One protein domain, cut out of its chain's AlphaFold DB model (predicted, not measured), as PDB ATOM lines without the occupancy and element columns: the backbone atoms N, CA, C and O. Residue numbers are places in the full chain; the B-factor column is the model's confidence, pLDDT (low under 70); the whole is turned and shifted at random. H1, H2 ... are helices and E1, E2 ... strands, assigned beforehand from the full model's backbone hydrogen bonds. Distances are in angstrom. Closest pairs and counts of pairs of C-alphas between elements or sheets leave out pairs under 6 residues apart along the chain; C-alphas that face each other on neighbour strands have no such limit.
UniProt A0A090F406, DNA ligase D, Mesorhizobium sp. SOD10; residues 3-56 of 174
ATOM      1  N   THR A   3       4.537 136.193  49.248       62.66
ATOM      2  CA  THR A   3       4.137 137.610  49.274       62.66
ATOM      3  C   THR A   3       2.663 137.694  48.868       62.66
ATOM      4  O   THR A   3       2.234 136.950  47.986       62.66
ATOM      5  N   LEU A   4       1.878 138.551  49.532       57.69
ATOM      6  CA  LEU A   4       0.449 138.716  49.246       57.69
ATOM      7  C   LEU A   4       0.158 140.142  48.801       57.69
ATOM      8  O   LEU A   4       0.547 141.091  49.486       57.69
ATOM      9  N   HIS A   5      -0.604 140.267  47.720       57.69
ATOM     10  CA  HIS A   5      -1.228 141.523  47.326       57.69
ATOM     11  C   HIS A   5      -2.698 141.512  47.765       57.69
ATOM     12  O   HIS A   5      -3.452 140.577  47.480       57.69
ATOM     13  N   ARG A   6      -3.092 142.548  48.515       57.00
ATOM     14  CA  ARG A   6      -4.467 142.754  48.991       57.00
ATOM     15  C   ARG A   6      -5.164 143.809  48.142       57.00
ATOM     16  O   ARG A   6      -4.530 144.773  47.717       57.00
ATOM     17  N   ALA A   7      -6.472 143.662  47.964       43.75
ATOM     18  CA  ALA A   7      -7.300 144.714  47.383       43.75
ATOM     19  C   ALA A   7      -7.360 145.957  48.308       43.75
ATOM     20  O   ALA A   7      -7.212 145.825  49.530       43.75
ATOM     21  N   PRO A   8      -7.596 147.174  47.777       39.94
ATOM     22  CA  PRO A   8      -7.755 148.369  48.601       39.94
ATOM     23  C   PRO A   8      -9.048 148.309  49.444       39.94
ATOM     24  O   PRO A   8     -10.147 148.511  48.944       39.94
ATOM     25  N   SER A   9      -8.869 148.038  50.740       52.78
ATOM     26  CA  SER A   9      -9.781 148.189  51.890       52.78
ATOM     27  C   SER A   9     -11.213 147.631  51.813       52.78
ATOM     28  O   SER A   9     -12.123 148.308  51.337       52.78
ATOM     29  N   ILE A  10     -11.449 146.531  52.536       42.00
ATOM     30  CA  ILE A  10     -12.685 146.281  53.293       42.00
ATOM     31  C   ILE A  10     -12.276 145.856  54.721       42.00
ATOM     32  O   ILE A  10     -11.409 145.018  54.908       42.00
ATOM     33  N   THR A  11     -12.873 146.491  55.735       42.53
ATOM     34  CA  THR A  11     -12.709 146.314  57.201       42.53
ATOM     35  C   THR A  11     -11.516 146.978  57.926       42.53
ATOM     36  O   THR A  11     -10.390 146.495  57.996       42.53
ATOM     37  N   ARG A  12     -11.836 148.092  58.612       44.97
ATOM     38  CA  ARG A  12     -11.188 148.500  59.869       44.97
ATOM     39  C   ARG A  12     -11.728 147.604  60.985       44.97
ATOM     40  O   ARG A  12     -12.890 147.725  61.359       44.97
ATOM     41  N   GLY A  13     -10.886 146.746  61.535       41.91
ATOM     42  CA  GLY A  13     -11.162 145.971  62.740       41.91
ATOM     43  C   GLY A  13      -9.896 145.224  63.132       41.91
ATOM     44  O   GLY A  13      -9.150 144.806  62.252       41.91
ATOM     45  N   HIS A  14      -9.599 145.118  64.428       47.25
ATOM     46  CA  HIS A  14      -8.430 144.392  64.928       47.25
ATOM     47  C   HIS A  14      -8.453 142.939  64.421       47.25
ATOM     48  O   HIS A  14      -9.124 142.083  64.989       47.25
ATOM     49  N   CYS A  15      -7.739 142.675  63.327       50.22
ATOM     50  CA  CYS A  15      -7.637 141.357  62.724       50.22
ATOM     51  C   CYS A  15      -6.698 140.514  63.593       50.22
ATOM     52  O   CYS A  15      -5.473 140.636  63.512       50.22
ATOM     53  N   LEU A  16      -7.277 139.700  64.479       59.47
ATOM     54  CA  LEU A  16      -6.556 138.606  65.119       59.47
ATOM     55  C   LEU A  16      -6.004 137.715  64.005       59.47
ATOM     56  O   LEU A  16      -6.754 137.215  63.172       59.47
ATOM     57  N   ARG A  17      -4.682 137.551  63.975       71.12
ATOM     58  CA  ARG A  17      -4.010 136.653  63.037       71.12
ATOM     59  C   ARG A  17      -4.498 135.218  63.307       71.12
ATOM     60  O   ARG A  17      -4.276 134.750  64.427       71.12
ATOM     61  N   PRO A  18      -5.123 134.525  62.336       79.19
ATOM     62  CA  PRO A  18      -5.497 133.123  62.502       79.19
ATOM     63  C   PRO A  18      -4.289 132.268  62.886       79.19
ATOM     64  O   PRO A  18      -3.156 132.598  62.525       79.19
ATOM     65  N   ALA A  19      -4.521 131.157  63.589       86.81
ATOM     66  CA  ALA A  19      -3.457 130.232  63.988       86.81
ATOM     67  C   ALA A  19      -2.690 129.664  62.782       86.81
ATOM     68  O   ALA A  19      -1.517 129.331  62.910       86.81
ATOM     69  N   SER A  20      -3.343 129.611  61.622       90.31
ATOM     70  CA  SER A  20      -2.791 129.152  60.350       90.31
ATOM     71  C   SER A  20      -1.982 130.201  59.587       90.31
ATOM     72  O   SER A  20      -1.458 129.911  58.513       90.31
ATOM     73  N   VAL A  21      -1.894 131.438  60.091       90.69
ATOM     74  CA  VAL A  21      -1.080 132.498  59.491       90.69
ATOM     75  C   VAL A  21       0.147 132.722  60.356       90.69
ATOM     76  O   VAL A  21       0.080 133.204  61.488       90.69
ATOM     77  N   HIS A  22       1.299 132.451  59.771       90.62
ATOM     78  CA  HIS A  22       2.579 132.483  60.454       90.62
ATOM     79  C   HIS A  22       3.467 133.571  59.873       90.62
ATOM     80  O   HIS A  22       3.317 133.970  58.719       90.62
ATOM     81  N   GLN A  23       4.423 134.047  60.667       90.06
ATOM     82  CA  GLN A  23       5.424 135.014  60.228       90.06
ATOM     83  C   GLN A  23       6.812 134.394  60.286       90.06
ATOM     84  O   GLN A  23       7.155 133.717  61.252       90.06
ATOM     85  N   LEU A  24       7.613 134.679  59.268       87.94
ATOM     86  CA  LEU A  24       9.013 134.307  59.191       87.94
ATOM     87  C   LEU A  24       9.848 135.568  58.989       87.94
ATOM     88  O   LEU A  24       9.621 136.322  58.039       87.94
ATOM     89  N   ARG A  25      10.805 135.808  59.886       89.06
ATOM     90  CA  ARG A  25      11.794 136.876  59.711       89.06
ATOM     91  C   ARG A  25      12.890 136.374  58.783       89.06
ATOM     92  O   ARG A  25      13.417 135.287  58.995       89.06
ATOM     93  N   VAL A  26      13.212 137.163  57.770       87.69
ATOM     94  CA  VAL A  26      14.201 136.823  56.744       87.69
ATOM     95  C   VAL A  26      15.190 137.967  56.586       87.69
ATOM     96  O   VAL A  26      14.811 139.135  56.670       87.69
ATOM     97  N   GLN A  27      16.455 137.642  56.340       86.06
ATOM     98  CA  GLN A  27      17.450 138.646  55.974       86.06
ATOM     99  C   GLN A  27      17.351 138.917  54.473       86.06
ATOM    100  O   GLN A  27      17.395 137.999  53.652       86.06
ATOM    101  N   LYS A  28      17.204 140.187  54.105       79.44
ATOM    102  CA  LYS A  28      17.123 140.607  52.704       79.44
ATOM    103  C   LYS A  28      18.483 140.470  52.034       79.44
ATOM    104  O   LYS A  28      19.529 140.620  52.663       79.44
ATOM    105  N   ARG A  29      18.474 140.235  50.720       72.69
ATOM    106  CA  ARG A  29      19.702 140.141  49.912       72.69
ATOM    107  C   ARG A  29      20.516 141.440  49.928       72.69
ATOM    108  O   ARG A  29      21.736 141.375  49.977       72.69
ATOM    109  N   GLU A  30      19.845 142.588  49.918       77.12
ATOM    110  CA  GLU A  30      20.464 143.927  49.913       77.12
ATOM    111  C   GLU A  30      20.777 144.452  51.327       77.12
ATOM    112  O   GLU A  30      21.233 145.581  51.490       77.12
ATOM    113  N   GLY A  31      20.564 143.620  52.352       79.56
ATOM    114  CA  GLY A  31      20.733 143.978  53.755       79.56
ATOM    115  C   GLY A  31      19.426 144.373  54.446       79.56
ATOM    116  O   GLY A  31      18.459 144.825  53.830       79.56
ATOM    117  N   GLY A  32      19.406 144.179  55.764       85.06
ATOM    118  CA  GLY A  32      18.255 144.446  56.624       85.06
ATOM    119  C   GLY A  32      17.264 143.283  56.726       85.06
ATOM    120  O   GLY A  32      17.325 142.300  55.990       85.06
ATOM    121  N   GLU A  33      16.319 143.421  57.652       84.44
ATOM    122  CA  GLU A  33      15.314 142.399  57.940       84.44
ATOM    123  C   GLU A  33      14.013 142.632  57.166       84.44
ATOM    124  O   GLU A  33      13.568 143.760  56.933       84.44
ATOM    125  N   GLY A  34      13.386 141.536  56.754       82.88
ATOM    126  CA  GLY A  34      12.045 141.488  56.193       82.88
ATOM    127  C   GLY A  34      11.181 140.482  56.944       82.88
ATOM    128  O   GLY A  34      11.680 139.556  57.580       82.88
ATOM    129  N   VAL A  35       9.864 140.649  56.851       84.69
ATOM    130  CA  VAL A  35       8.900 139.659  57.335       84.69
ATOM    131  C   VAL A  35       8.188 139.062  56.131       84.69
ATOM    132  O   VAL A  35       7.652 139.785  55.290       84.69
ATOM    133  N   ARG A  36       8.174 137.734  56.062       85.12
ATOM    134  CA  ARG A  36       7.290 136.964  55.191       85.12
ATOM    135  C   ARG A  36       6.202 136.305  55.996       85.12
ATOM    136  O   ARG A  36       6.347 136.099  57.200       85.12
ATOM    137  N   VAL A  37       5.135 135.933  55.305       88.50
ATOM    138  CA  VAL A  37       4.118 135.071  55.883       88.50
ATOM    139  C   VAL A  37       4.086 133.727  55.177       88.50
ATOM    140  O   VAL A  37       4.424 133.579  53.996       88.50
ATOM    141  N   TRP A  38       3.686 132.716  55.926       90.00
ATOM    142  CA  TRP A  38       3.316 131.429  55.377       90.00
ATOM    143  C   TRP A  38       2.006 130.993  56.007       90.00
ATOM    144  O   TRP A  38       1.680 131.385  57.126       90.00
ATOM    145  N   ILE A  39       1.233 130.267  55.215       91.06
ATOM    146  CA  ILE A  39      -0.121 129.862  55.548       91.06
ATOM    147  C   ILE A  39      -0.174 128.351  55.375       91.06
ATOM    148  O   ILE A  39       0.270 127.853  54.337       91.06
ATOM    149  N   ASP A  40      -0.668 127.643  56.383       92.25
ATOM    150  CA  ASP A  40      -0.836 126.183  56.385       92.25
ATOM    151  C   ASP A  40      -2.289 125.735  56.587       92.25
ATOM    152  O   ASP A  40      -2.563 124.539  56.670       92.25
ATOM    153  N   GLY A  41      -3.227 126.686  56.596       90.69
ATOM    154  CA  GLY A  41      -4.659 126.439  56.730       90.69
ATOM    155  C   GLY A  41      -5.499 127.301  55.790       90.69
ATOM    156  O   GLY A  41      -5.150 128.437  55.457       90.69
ATOM    157  N   LEU A  42      -6.629 126.745  55.352       88.62
ATOM    158  CA  LEU A  42      -7.572 127.428  54.462       88.62
ATOM    159  C   LEU A  42      -8.196 128.666  55.121       88.62
ATOM    160  O   LEU A  42      -8.380 129.688  54.467       88.62
ATOM    161  N   ASP A  43      -8.474 128.598  56.422       87.56
ATOM    162  CA  ASP A  43      -8.955 129.720  57.230       87.56
ATOM    163  C   ASP A  43      -7.991 130.915  57.179       87.56
ATOM    164  O   ASP A  43      -8.425 132.064  57.062       87.56
ATOM    165  N   GLY A  44      -6.684 130.650  57.177       86.06
ATOM    166  CA  GLY A  44      -5.661 131.679  57.064       86.06
ATOM    167  C   GLY A  44      -5.671 132.341  55.695       86.06
ATOM    168  O   GLY A  44      -5.585 133.564  55.606       86.06
ATOM    169  N   LEU A  45      -5.846 131.557  54.628       85.25
ATOM    170  CA  LEU A  45      -5.915 132.090  53.270       85.25
ATOM    171  C   LEU A  45      -7.139 132.996  53.080       85.25
ATOM    172  O   LEU A  45      -7.002 134.107  52.571       85.25
ATOM    173  N   LEU A  46      -8.308 132.547  53.544       86.00
ATOM    174  CA  LEU A  46      -9.559 133.302  53.452       86.00
ATOM    175  C   LEU A  46      -9.503 134.600  54.266       86.00
ATOM    176  O   LEU A  46      -9.912 135.649  53.782       86.00
ATOM    177  N   THR A  47      -8.931 134.552  55.471       84.56
ATOM    178  CA  THR A  47      -8.822 135.729  56.352       84.56
ATOM    179  C   THR A  47      -7.850 136.782  55.816       84.56
ATOM    180  O   THR A  47      -7.947 137.958  56.160       84.56
ATOM    181  N   MET A  48      -6.876 136.383  54.995       81.25
ATOM    182  CA  MET A  48      -5.921 137.328  54.415       81.25
ATOM    183  C   MET A  48      -6.483 138.148  53.261       81.25
ATOM    184  O   MET A  48      -5.834 139.134  52.901       81.25
ATOM    185  N   GLU A  49      -7.649 137.770  52.720       81.62
ATOM    186  CA  GLU A  49      -8.325 138.455  51.607       81.62
ATOM    187  C   GLU A  49      -7.361 138.755  50.444       81.62
ATOM    188  O   GLU A  49      -7.394 139.810  49.806       81.62
ATOM    189  N   ALA A  50      -6.421 137.836  50.218       80.12
ATOM    190  CA  ALA A  50      -5.391 137.993  49.213       80.12
ATOM    191  C   ALA A  50      -5.948 137.643  47.840       80.12
ATOM    192  O   ALA A  50      -6.545 136.583  47.656       80.12
ATOM    193  N   VAL A  51      -5.716 138.536  46.883       81.88
ATOM    194  CA  VAL A  51      -6.117 138.327  45.488       81.88
ATOM    195  C   VAL A  51      -5.023 137.569  44.741       81.88
ATOM    196  O   VAL A  51      -5.318 136.702  43.925       81.88
ATOM    197  N   GLU A  52      -3.759 137.843  45.074       81.94
ATOM    198  CA  GLU A  52      -2.595 137.211  44.454       81.94
ATOM    199  C   GLU A  52      -1.623 136.683  45.513       81.94
ATOM    200  O   GLU A  52      -1.371 137.318  46.547       81.94
ATOM    201  N   LEU A  53      -1.075 135.499  45.232       83.50
ATOM    202  CA  LEU A  53      -0.072 134.819  46.041       83.50
ATOM    203  C   LEU A  53       1.181 134.608  45.199       83.50
ATOM    204  O   LEU A  53       1.129 133.930  44.175       83.50
ATOM    205  N   HIS A  54       2.315 135.095  45.695       83.50
ATOM    206  CA  HIS A  54       3.625 134.872  45.085       83.50
ATOM    207  C   HIS A  54       4.410 133.917  45.982       83.50
ATOM    208  O   HIS A  54       5.081 134.369  46.921       83.50
ATOM    209  N   PRO A  55       4.249 132.591  45.807       87.69
ATOM    210  CA  PRO A  55       4.933 131.618  46.632       87.69
ATOM    211  C   PRO A  55       6.440 131.667  46.386       87.69
ATOM    212  O   PRO A  55       6.911 131.799  45.262       87.69
ATOM    213  N   TRP A  56       7.203 131.502  47.458       88.44
ATOM    214  CA  TRP A  56       8.649 131.338  47.375       88.44
ATOM    215  C   TRP A  56       8.961 129.951  46.774       88.44
ATOM    216  O   TRP A  56       8.297 128.971  47.127       88.44
TER     217      TRP A  56
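This is residues 3 to 56 of the 174 residues of the protein "DNA ligase D" of Mesorhizobium sp. SOD10 (UniProt A0A090F406). A long hairpin of two strands, E2 and E3, makes one small sheet; a second two-stranded sheet, E1 with E4, comes near E3 at Thr 3, and a short helix, H1, sits by the end of the hairpin where E2 begins and E3 ends. A long loop, residues 7 to 20, swings from E1 to E2. The 54 printed residues hold one named helix and four named strands, in the order E1 E2 E3 H1 E4; both sheets are antiparallel and the class is mostly strand. The whole is only just loose, close to compact, with a radius of gyration of the C-alphas of 12.4 A, and spans 34 by 24 by 21 A.

Start with the hairpin of E2, residues 21 to 27, and E3, residues 33 to 39, antiparallel at 151 degrees: look for N 24 and O 36, 2.8 A apart, within hydrogen-bond range. H1, residues 42 to 47, has its closest C-alphas to E2 at Val 21 and Gly 44, 5.2 A apart; every O i to N i+4 pair in H1 is within hydrogen-bond range. E1, residues 3 to 6, and E4, residues 50 to 55, are antiparallel neighbours at 169 degrees, with N 54 and O 3 within hydrogen-bond range at 2.9 A. The closest C-alphas of E1 and E3 are those of Thr 3 and Arg 36, 6.7 A apart. E4 is apart from both E2 and E3.

Find C-alpha 21 at (-1.080, 132.498, 59.491); from there E2 runs 19.8 A to C-alpha 27. E3 runs 20.0 A, H1 8.6 A and E1 10.0 A, the last from C-alpha 3 at (4.137, 137.610, 49.274). E4 runs 12.4 A and ends at C-alpha 55, (4.933, 131.618, 46.632).

The C-alphas farthest apart are those of Gly 13 and Glu 30, 34.2 A. The printed part has no cut; the link from E1 to E2 is long and the other three are tight. Look in the B-factor column for pLDDT under 70 at residues 3 to 16; the mean of the printed part is 75.9.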